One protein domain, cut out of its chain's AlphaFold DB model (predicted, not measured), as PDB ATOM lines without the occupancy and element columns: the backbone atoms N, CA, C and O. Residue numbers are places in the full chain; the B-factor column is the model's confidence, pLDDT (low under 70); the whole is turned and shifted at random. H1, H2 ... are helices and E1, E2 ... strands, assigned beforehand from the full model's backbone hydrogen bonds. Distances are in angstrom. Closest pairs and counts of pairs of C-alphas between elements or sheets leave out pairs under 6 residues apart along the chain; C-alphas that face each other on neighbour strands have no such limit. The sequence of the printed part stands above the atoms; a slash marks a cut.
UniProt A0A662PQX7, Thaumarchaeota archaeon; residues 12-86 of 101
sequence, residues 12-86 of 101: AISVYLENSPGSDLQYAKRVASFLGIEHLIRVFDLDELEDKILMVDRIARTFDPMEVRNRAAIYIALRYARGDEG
ATOM      1  N   ALA A  12     -20.971   4.436 -25.036       95.06
ATOM      2  CA  ALA A  12     -21.487   3.425 -24.128       95.06
ATOM      3  C   ALA A  12     -20.970   3.702 -22.717       95.06
ATOM      4  O   ALA A  12     -19.812   4.075 -22.536       95.06
ATOM      5  N   ILE A  13     -21.814   3.473 -21.714       95.50
ATOM      6  CA  ILE A  13     -21.443   3.610 -20.307       95.50
ATOM      7  C   ILE A  13     -21.781   2.311 -19.592       95.50
ATOM      8  O   ILE A  13     -22.895   1.801 -19.712       95.50
ATOM      9  N   SER A  14     -20.825   1.786 -18.833       94.88
ATOM     10  CA  SER A  14     -21.057   0.677 -17.907       94.88
ATOM     11  C   SER A  14     -20.509   1.017 -16.532       94.88
ATOM     12  O   SER A  14     -19.430   1.597 -16.407       94.88
ATOM     13  N   VAL A  15     -21.255   0.627 -15.504       93.81
ATOM     14  CA  VAL A  15     -20.827   0.709 -14.109       93.81
ATOM     15  C   VAL A  15     -20.696  -0.692 -13.537       93.81
ATOM     16  O   VAL A  15     -21.465  -1.571 -13.917       93.81
ATOM     17  N   TYR A  16     -19.747  -0.909 -12.633       92.56
ATOM     18  CA  TYR A  16     -19.652  -2.166 -11.894       92.56
ATOM     19  C   TYR A  16     -19.100  -1.956 -10.489       92.56
ATOM     20  O   TYR A  16     -18.343  -1.016 -10.238       92.56
ATOM     21  N   LEU A  17     -19.480  -2.864  -9.593       91.19
ATOM     22  CA  LEU A  17     -19.020  -2.881  -8.214       91.19
ATOM     23  C   LEU A  17     -17.597  -3.455  -8.133       91.19
ATOM     24  O   LEU A  17     -17.291  -4.500  -8.719       91.19
ATOM     25  N   GLU A  18     -16.729  -2.776  -7.395       90.56
ATOM     26  CA  GLU A  18     -15.365  -3.213  -7.129       90.56
ATOM     27  C   GLU A  18     -15.357  -4.610  -6.491       90.56
ATOM     28  O   GLU A  18     -16.231  -4.959  -5.700       90.56
ATOM     29  N   ASN A  19     -14.380  -5.441  -6.861       83.81
ATOM     30  CA  ASN A  19     -14.238  -6.821  -6.378       83.81
ATOM     31  C   ASN A  19     -15.428  -7.750  -6.701       83.81
ATOM     32  O   ASN A  19     -15.432  -8.912  -6.298       83.81
ATOM     33  N   SER A  20     -16.395  -7.277  -7.491       82.00
ATOM     34  CA  SER A  20     -17.493  -8.068  -8.046       82.00
ATOM     35  C   SER A  20     -17.743  -7.715  -9.522       82.00
ATOM     36  O   SER A  20     -18.854  -7.331  -9.894       82.00
ATOM     37  N   PRO A  21     -16.721  -7.800 -10.402       68.62
ATOM     38  CA  PRO A  21     -16.944  -7.581 -11.822       68.62
ATOM     39  C   PRO A  21     -17.824  -8.716 -12.356       68.62
ATOM     40  O   PRO A  21     -17.397  -9.871 -12.428       68.62
ATOM     41  N   GLY A  22     -19.065  -8.389 -12.708       73.38
ATOM     42  CA  GLY A  22     -19.974  -9.328 -13.345       73.38
ATOM     43  C   GLY A  22     -19.448  -9.804 -14.704       73.38
ATOM     44  O   GLY A  22     -18.527  -9.237 -15.305       73.38
ATOM     45  N   SER A  23     -20.042 -10.886 -15.211       83.38
ATOM     46  CA  SER A  23     -19.768 -11.368 -16.571       83.38
ATOM     47  C   SER A  23     -20.265 -10.388 -17.645       83.38
ATOM     48  O   SER A  23     -19.731 -10.365 -18.756       83.38
ATOM     49  N   ASP A  24     -21.234  -9.542 -17.294       87.56
ATOM     50  CA  ASP A  24     -21.828  -8.472 -18.095       87.56
ATOM     51  C   ASP A  24     -20.794  -7.505 -18.688       87.56
ATOM     52  O   ASP A  24     -20.881  -7.179 -19.874       87.56
ATOM     53  N   LEU A  25     -19.757  -7.122 -17.935       90.44
ATOM     54  CA  LEU A  25     -18.727  -6.191 -18.409       90.44
ATOM     55  C   LEU A  25     -18.004  -6.711 -19.662       90.44
ATOM     56  O   LEU A  25     -17.676  -5.938 -20.566       90.44
ATOM     57  N   GLN A  26     -17.752  -8.019 -19.732       92.06
ATOM     58  CA  GLN A  26     -17.091  -8.629 -20.889       92.06
ATOM     59  C   GLN A  26     -17.981  -8.557 -22.132       92.06
ATOM     60  O   GLN A  26     -17.500  -8.253 -23.226       92.06
ATOM     61  N   TYR A  27     -19.281  -8.796 -21.968       94.50
ATOM     62  CA  TYR A  27     -20.245  -8.684 -23.058       94.50
ATOM     63  C   TYR A  27     -20.446  -7.227 -23.482       94.50
ATOM     64  O   TYR A  27     -20.414  -6.946 -24.680       94.50
ATOM     65  N   ALA A  28     -20.538  -6.291 -22.534       94.25
ATOM     66  CA  ALA A  28     -20.643  -4.863 -22.823       94.25
ATOM     67  C   ALA A  28     -19.445  -4.361 -23.649       94.25
ATOM     68  O   ALA A  28     -19.636  -3.721 -24.683       94.25
ATOM     69  N   LYS A  29     -18.216  -4.747 -23.269       94.56
ATOM     70  CA  LYS A  29     -16.995  -4.433 -24.036       94.56
ATOM     71  C   LYS A  29     -17.035  -4.998 -25.456       94.56
ATOM     72  O   LYS A  29     -16.637  -4.320 -26.403       94.56
ATOM     73  N   ARG A  30     -17.518  -6.236 -25.621       96.00
ATOM     74  CA  ARG A  30     -17.668  -6.865 -26.947       96.00
ATOM     75  C   ARG A  30     -18.659  -6.102 -27.820       96.00
ATOM     76  O   ARG A  30     -18.358  -5.872 -28.987       96.00
ATOM     77  N   VAL A  31     -19.798  -5.689 -27.265       95.25
ATOM     78  CA  VAL A  31     -20.821  -4.925 -27.997       95.25
ATOM     79  C   VAL A  31     -20.304  -3.541 -28.383       95.25
ATOM     80  O   VAL A  31     -20.436  -3.156 -29.541       95.25
ATOM     81  N   ALA A  32     -19.666  -2.813 -27.464       94.81
ATOM     82  CA  ALA A  32     -19.121  -1.491 -27.769       94.81
ATOM     83  C   ALA A  32     -18.035  -1.552 -28.857       94.81
ATOM     84  O   ALA A  32     -18.059  -0.761 -29.799       94.81
ATOM     85  N   SER A  33     -17.148  -2.551 -28.777       95.00
ATOM     86  CA  SER A  33     -16.134  -2.820 -29.803       95.00
ATOM     87  C   SER A  33     -16.760  -3.157 -31.160       95.00
ATOM     88  O   SER A  33     -16.387  -2.572 -32.175       95.00
ATOM     89  N   PHE A  34     -17.770  -4.034 -31.181       94.94
ATOM     90  CA  PHE A  34     -18.503  -4.387 -32.399       94.94
ATOM     91  C   PHE A  34     -19.190  -3.175 -33.052       94.94
ATOM     92  O   PHE A  34     -19.213  -3.070 -34.277       94.94
ATOM     93  N   LEU A  35     -19.731  -2.257 -32.248       92.81
ATOM     94  CA  LEU A  35     -20.393  -1.038 -32.725       92.81
ATOM     95  C   LEU A  35     -19.417   0.108 -33.043       92.81
ATOM     96  O   LEU A  35     -19.837   1.100 -33.637       92.81
ATOM     97  N   GLY A  36     -18.141  -0.007 -32.661       92.88
ATOM     98  CA  GLY A  36     -17.136   1.041 -32.850       92.88
ATOM     99  C   GLY A  36     -17.400   2.310 -32.031       92.88
ATOM    100  O   GLY A  36     -17.044   3.398 -32.479       92.88
ATOM    101  N   ILE A  37     -18.042   2.185 -30.865       93.06
ATOM    102  CA  ILE A  37     -18.360   3.313 -29.972       93.06
ATOM    103  C   ILE A  37     -17.404   3.358 -28.780       93.06
ATOM    104  O   ILE A  37     -16.964   2.319 -28.283       93.06
ATOM    105  N   GLU A  38     -17.099   4.564 -28.298       93.62
ATOM    106  CA  GLU A  38     -16.315   4.738 -27.075       93.62
ATOM    107  C   GLU A  38     -17.057   4.104 -25.891       93.62
ATOM    108  O   GLU A  38     -18.257   4.319 -25.712       93.62
ATOM    109  N   HIS A  39     -16.346   3.314 -25.083       95.00
ATOM    110  CA  HIS A  39     -16.912   2.651 -23.911       95.00
ATOM    111  C   HIS A  39     -16.297   3.205 -22.635       95.00
ATOM    112  O   HIS A  39     -15.172   2.865 -22.268       95.00
ATOM    113  N   LEU A  40     -17.063   4.035 -21.939       95.31
ATOM    114  CA  LEU A  40     -16.687   4.564 -20.642       95.31
ATOM    115  C   LEU A  40     -17.094   3.579 -19.550       95.31
ATOM    116  O   LEU A  40     -18.234   3.119 -19.475       95.31
ATOM    117  N   ILE A  41     -16.147   3.269 -18.679       94.81
ATOM    118  CA  ILE A  41     -16.306   2.239 -17.664       94.81
ATOM    119  C   ILE A  41     -16.010   2.857 -16.300       94.81
ATOM    120  O   ILE A  41     -14.912   3.366 -16.079       94.81
ATOM    121  N   ARG A  42     -16.981   2.797 -15.385       94.44
ATOM    122  CA  ARG A  42     -16.867   3.349 -14.032       94.44
ATOM    123  C   ARG A  42     -16.965   2.243 -12.983       94.44
ATOM    124  O   ARG A  42     -17.962   1.538 -12.898       94.44
ATOM    125  N   VAL A  43     -15.930   2.134 -12.160       94.19
ATOM    126  CA  VAL A  43     -15.892   1.232 -11.000       94.19
ATOM    127  C   VAL A  43     -16.328   1.999  -9.767       94.19
ATOM    128  O   VAL A  43     -15.785   3.074  -9.540       94.19
ATOM    129  N   PHE A  44     -17.253   1.476  -8.979       92.44
ATOM    130  CA  PHE A  44     -17.627   2.052  -7.683       92.44
ATOM    131  C   PHE A  44     -17.459   1.003  -6.582       92.44
ATOM    132  O   PHE A  44     -17.491  -0.189  -6.875       92.44
ATOM    133  N   ASP A  45     -17.261   1.425  -5.340       92.88
ATOM    134  CA  ASP A  45     -17.115   0.538  -4.182       92.88
ATOM    135  C   ASP A  45     -18.424   0.438  -3.374       92.88
ATOM    136  O   ASP A  45     -19.457   1.016  -3.732       92.88
ATOM    137  N   LEU A  46     -18.407  -0.373  -2.310       90.00
ATOM    138  CA  LEU A  46     -19.574  -0.556  -1.444       90.00
ATOM    139  C   LEU A  46     -19.939   0.726  -0.689       90.00
ATOM    140  O   LEU A  46     -21.125   1.009  -0.549       90.00
ATOM    141  N   ASP A  47     -18.949   1.517  -0.279       91.06
ATOM    142  CA  ASP A  47     -19.175   2.773   0.439       91.06
ATOM    143  C   ASP A  47     -19.931   3.774  -0.457       91.06
ATOM    144  O   ASP A  47     -20.952   4.343  -0.059       91.06
ATOM    145  N   GLU A  48     -19.507   3.930  -1.719       89.94
ATOM    146  CA  GLU A  48     -20.214   4.759  -2.698       89.94
ATOM    147  C   GLU A  48     -21.632   4.230  -2.964       89.94
ATOM    148  O   GLU A  48     -22.573   5.024  -3.096       89.94
ATOM    149  N   LEU A  49     -21.804   2.906  -3.038       88.56
ATOM    150  CA  LEU A  49     -23.111   2.282  -3.242       88.56
ATOM    151  C   LEU A  49     -24.074   2.580  -2.084       88.56
ATOM    152  O   LEU A  49     -25.211   2.983  -2.343       88.56
ATOM    153  N   GLU A  50     -23.634   2.417  -0.835       86.50
ATOM    154  CA  GLU A  50     -24.436   2.688   0.366       86.50
ATOM    155  C   GLU A  50     -24.886   4.154   0.419       86.50
ATOM    156  O   GLU A  50     -26.080   4.444   0.576       86.50
ATOM    157  N   ASP A  51     -23.965   5.083   0.161       87.38
ATOM    158  CA  ASP A  51     -24.269   6.512   0.075       87.38
ATOM    159  C   ASP A  51     -25.314   6.819  -1.010       87.38
ATOM    160  O   ASP A  51     -26.209   7.660  -0.829       87.38
ATOM    161  N   LYS A  52     -25.214   6.161  -2.174       84.19
ATOM    162  CA  LYS A  52     -26.144   6.407  -3.289       84.19
ATOM    163  C   LYS A  52     -27.501   5.769  -3.056       84.19
ATOM    164  O   LYS A  52     -28.495   6.370  -3.460       84.19
ATOM    165  N   ILE A  53     -27.566   4.629  -2.379       82.81
ATOM    166  CA  ILE A  53     -28.823   4.001  -1.963       82.81
ATOM    167  C   ILE A  53     -29.652   4.976  -1.118       82.81
ATOM    168  O   ILE A  53     -30.820   5.207  -1.431       82.81
ATOM    169  N   LEU A  54     -29.035   5.636  -0.132       78.38
ATOM    170  CA  LEU A  54     -29.714   6.639   0.700       78.38
ATOM    171  C   LEU A  54     -30.222   7.834  -0.116       78.38
ATOM    172  O   LEU A  54     -31.273   8.410   0.175       78.38
ATOM    173  N   MET A  55     -29.475   8.231  -1.145       79.31
ATOM    174  CA  MET A  55     -29.879   9.315  -2.035       79.31
ATOM    175  C   MET A  55     -31.028   8.901  -2.964       79.31
ATOM    176  O   MET A  55     -31.947   9.691  -3.183       79.31
ATOM    177  N   VAL A  56     -30.990   7.678  -3.492       78.56
ATOM    178  CA  VAL A  56     -32.028   7.116  -4.363       78.56
ATOM    179  C   VAL A  56     -33.322   6.891  -3.602       78.56
ATOM    180  O   VAL A  56     -34.367   7.259  -4.125       78.56
ATOM    181  N   ASP A  57     -33.272   6.379  -2.374       74.56
ATOM    182  CA  ASP A  57     -34.452   6.224  -1.516       74.56
ATOM    183  C   ASP A  57     -35.196   7.560  -1.345       74.56
ATOM    184  O   ASP A  57     -36.395   7.669  -1.610       74.56
ATOM    185  N   ARG A  58     -34.458   8.642  -1.058       77.25
ATOM    186  CA  ARG A  58     -35.034   9.996  -0.948       77.25
ATOM    187  C   ARG A  58     -35.722  10.475  -2.229       77.25
ATOM    188  O   ARG A  58     -36.693  11.228  -2.148       77.25
ATOM    189  N   ILE A  59     -35.209  10.086  -3.397       76.56
ATOM    190  CA  ILE A  59     -35.742  10.488  -4.708       76.56
ATOM    191  C   ILE A  59     -36.935   9.609  -5.101       76.56
ATOM    192  O   ILE A  59     -37.959  10.122  -5.549       76.56
ATOM    193  N   ALA A  60     -36.796   8.296  -4.941       72.06
ATOM    194  CA  ALA A  60     -37.718   7.291  -5.444       72.06
ATOM    195  C   ALA A  60     -38.866   6.966  -4.477       72.06
ATOM    196  O   ALA A  60     -39.894   6.458  -4.921       72.06
ATOM    197  N   ARG A  61     -38.714   7.278  -3.179       74.75
ATOM    198  CA  ARG A  61     -39.700   7.027  -2.110       74.75
ATOM    199  C   ARG A  61     -40.184   5.571  -2.061       74.75
ATOM    200  O   ARG A  61     -41.363   5.321  -1.814       74.75
ATOM    201  N   THR A  62     -39.286   4.623  -2.316       68.19
ATOM    202  CA  THR A  62     -39.562   3.184  -2.258       68.19
ATOM    203  C   THR A  62     -38.460   2.480  -1.481       68.19
ATOM    204  O   THR A  62     -37.289   2.814  -1.633       68.19
ATOM    205  N   PHE A  63     -38.847   1.478  -0.694       66.69
ATOM    206  CA  PHE A  63     -37.940   0.690   0.139       66.69
ATOM    207  C   PHE A  63     -37.713  -0.724  -0.403       66.69
ATOM    208  O   PHE A  63     -37.185  -1.568   0.316       66.69
ATOM    209  N   ASP A  64     -38.119  -1.009  -1.646       77.44
ATOM    210  CA  ASP A  64     -37.848  -2.311  -2.254       77.44
ATOM    211  C   ASP A  64     -36.326  -2.493  -2.456       77.44
ATOM    212  O   ASP A  64     -35.717  -1.743  -3.228       77.44
ATOM    213  N   PRO A  65     -35.680  -3.473  -1.793       72.50
ATOM    214  CA  PRO A  65     -34.227  -3.628  -1.853       72.50
ATOM    215  C   PRO A  65     -33.696  -3.942  -3.258       72.50
ATOM    216  O   PRO A  65     -32.560  -3.580  -3.587       72.50
ATOM    217  N   MET A  66     -34.494  -4.621  -4.087       75.06
ATOM    218  CA  MET A  66     -34.123  -4.952  -5.461       75.06
ATOM    219  C   MET A  66     -34.168  -3.704  -6.341       75.06
ATOM    220  O   MET A  66     -33.198  -3.435  -7.059       75.06
ATOM    221  N   GLU A  67     -35.236  -2.907  -6.240       75.94
ATOM    222  CA  GLU A  67     -35.345  -1.651  -6.993       75.94
ATOM    223  C   GLU A  67     -34.269  -0.645  -6.582       75.94
ATOM    224  O   GLU A  67     -33.658   0.005  -7.435       75.94
ATOM    225  N   VAL A  68     -34.020  -0.515  -5.279       79.00
ATOM    226  CA  VAL A  68     -33.088   0.474  -4.731       79.00
ATOM    227  C   VAL A  68     -31.653   0.187  -5.173       79.00
ATOM    228  O   VAL A  68     -30.952   1.109  -5.599       79.00
ATOM    229  N   ARG A  69     -31.231  -1.085  -5.178       79.00
ATOM    230  CA  ARG A  69     -29.904  -1.479  -5.678       79.00
ATOM    231  C   ARG A  69     -29.736  -1.166  -7.167       79.00
ATOM    232  O   ARG A  69     -28.720  -0.587  -7.551       79.00
ATOM    233  N   ASN A  70     -30.721  -1.518  -8.001       82.88
ATOM    234  CA  ASN A  70     -30.658  -1.252  -9.443       82.88
ATOM    235  C   ASN A  70     -30.620   0.259  -9.729       82.88
ATOM    236  O   ASN A  70     -29.756   0.761 -10.450       82.88
ATOM    237  N   ARG A  71     -31.503   1.022  -9.077       85.94
ATOM    238  CA  ARG A  71     -31.564   2.480  -9.231       85.94
ATOM    239  C   ARG A  71     -30.300   3.183  -8.744       85.94
ATOM    240  O   ARG A  71     -29.920   4.182  -9.349       85.94
ATOM    241  N   ALA A  72     -29.623   2.678  -7.710       89.44
ATOM    242  CA  ALA A  72     -28.333   3.212  -7.273       89.44
ATOM    243  C   ALA A  72     -27.250   3.048  -8.350       89.44
ATOM    244  O   ALA A  72     -26.568   4.023  -8.675       89.44
ATOM    245  N   ALA A  73     -27.151   1.873  -8.978       90.38
ATOM    246  CA  ALA A  73     -26.223   1.651 -10.087       90.38
ATOM    247  C   ALA A  73     -26.535   2.568 -11.287       90.38
ATOM    248  O   ALA A  73     -25.641   3.243 -11.805       90.38
ATOM    249  N   ILE A  74     -27.811   2.679 -11.679       91.25
ATOM    250  CA  ILE A  74     -28.251   3.600 -12.743       91.25
ATOM    251  C   ILE A  74     -27.911   5.050 -12.378       91.25
ATOM    252  O   ILE A  74     -27.403   5.800 -13.212       91.25
ATOM    253  N   TYR A  75     -28.139   5.456 -11.129       92.38
ATOM    254  CA  TYR A  75     -27.806   6.798 -10.662       92.38
ATOM    255  C   TYR A  75     -26.306   7.085 -10.796       92.38
ATOM    256  O   TYR A  75     -25.937   8.120 -11.352       92.38
ATOM    257  N   ILE A  76     -25.439   6.164 -10.360       93.75
ATOM    258  CA  ILE A  76     -23.980   6.282 -10.521       93.75
ATOM    259  C   ILE A  76     -23.618   6.428 -12.006       93.75
ATOM    260  O   ILE A  76     -22.867   7.339 -12.365       93.75
ATOM    261  N   ALA A  77     -24.210   5.609 -12.882       94.12
ATOM    262  CA  ALA A  77     -23.975   5.671 -14.325       94.12
ATOM    263  C   ALA A  77     -24.365   7.034 -14.917       94.12
ATOM    264  O   ALA A  77     -23.585   7.633 -15.654       94.12
ATOM    265  N   LEU A  78     -25.535   7.564 -14.552       93.50
ATOM    266  CA  LEU A  78     -26.012   8.868 -15.022       93.50
ATOM    267  C   LEU A  78     -25.164  10.029 -14.486       93.50
ATOM    268  O   LEU A  78     -24.927  11.004 -15.202       93.50
ATOM    269  N   ARG A  79     -24.688   9.946 -13.238       93.38
ATOM    270  CA  ARG A  79     -23.775  10.951 -12.672       93.38
ATOM    271  C   ARG A  79     -22.429  10.945 -13.380       93.38
ATOM    272  O   ARG A  79     -21.910  12.023 -13.659       93.38
ATOM    273  N   TYR A  80     -21.912   9.762 -13.699       94.75
ATOM    274  CA  TYR A  80     -20.686   9.609 -14.470       94.75
ATOM    275  C   TYR A  80     -20.852  10.135 -15.903       94.75
ATOM    276  O   TYR A  80     -20.063  10.966 -16.337       94.75
ATOM    277  N   ALA A  81     -21.954   9.777 -16.576       93.12
ATOM    278  CA  ALA A  81     -22.318  10.294 -17.898       93.12
ATOM    279  C   ALA A  81     -22.370  11.825 -17.931       93.12
ATOM    280  O   ALA A  81     -21.876  12.456 -18.859       93.12
ATOM    281  N   ARG A  82     -22.962  12.430 -16.896       91.75
ATOM    282  CA  ARG A  82     -23.071  13.885 -16.783       91.75
ATOM    283  C   ARG A  82     -21.716  14.568 -16.588       91.75
ATOM    284  O   ARG A  82     -21.561  15.707 -17.019       91.75
ATOM    285  N   GLY A  83     -20.775  13.903 -15.914       91.81
ATOM    286  CA  GLY A  83     -19.394  14.373 -15.770       91.81
ATOM    287  C   GLY A  83     -18.632  14.378 -17.097       91.81
ATOM    288  O   GLY A  83     -17.807  15.259 -17.302       91.81
ATOM    289  N   ASP A  84     -18.979  13.467 -18.007       89.62
ATOM    290  CA  ASP A  84     -18.456  13.378 -19.379       89.62
ATOM    291  C   ASP A  84     -19.311  14.172 -20.392       89.62
ATOM    292  O   ASP A  84     -19.496  13.782 -21.538       89.62
ATOM    293  N   GLU A  85     -19.916  15.282 -19.955       88.44
ATOM    294  CA  GLU A  85     -20.734  16.186 -20.790       88.44
ATOM    295  C   GLU A  85     -22.008  15.567 -21.415       88.44
ATOM    296  O   GLU A  85     -22.725  16.223 -22.183       88.44
ATOM    297  N   GLY A  86     -22.364  14.339 -21.030       85.62
ATOM    298  CA  GLY A  86     -23.573  13.654 -21.466       85.62
ATOM    299  C   GLY A  86     -24.849  14.391 -21.043       85.62
ATOM    300  O   GLY A  86     -25.040  14.749 -19.877       85.62
TER     301      GLY A  86
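This is residues 12 to 86 of the 101 residues of a protein of Thaumarchaeota archaeon (UniProt A0A662PQX7). A narrow two-strand ribbon, E1 beside E2, runs between H1 over one face and the later part of H3 over the other, while H2, beyond the strand ends, crosses H3. The 75 printed residues, mixed in class, run E1, H1, E2, H2, H3; the sheet, E1 = E2, is parallel. The whole is only just compact, close to loose, with a radius of gyration of the C-alphas of 13.3 A, spanning 38 by 27 by 18 A.

E1, residues 12 to 17, and E2, residues 38 to 44, are parallel neighbours at 19 degrees; N 12 and O 38 are within hydrogen-bond range at 2.8 A. With H1, residues 24 to 35, they form a strand-helix-strand unit, two parallel strands joined through a helix, its crossover right-handed. The closest C-alphas of H1 and E2 are Ala 32 and His 39, 6.1 A. The closest C-alphas of E1 and H3, residues 65 to 83, are Val 15 and Ala 77, 5.9 A. H3, with residues 68 to 76 alone, touches H2, residues 46 to 60, about perpendicular at 80 degrees; Ile 53 and Ala 72 have the closest C-alphas, 5.4 A. H1 is apart from H2 and H3. In H1, H2 and H3 every O i to N i+4 pair is within hydrogen-bond range.

E1 begins at C-alpha 12 (-21.487, 3.425, -24.128); H3, 27.2 A long, ends at C-alpha 83 (-19.394, 14.373, -15.770). E2 is 19.6 A long, H2 20.2 A.

The C-alphas of Gly 36 and Phe 63 are farthest apart, 39.0 A. The printed part has no cut and no long link. Residues 21 and 62 to 63 have pLDDT under 70.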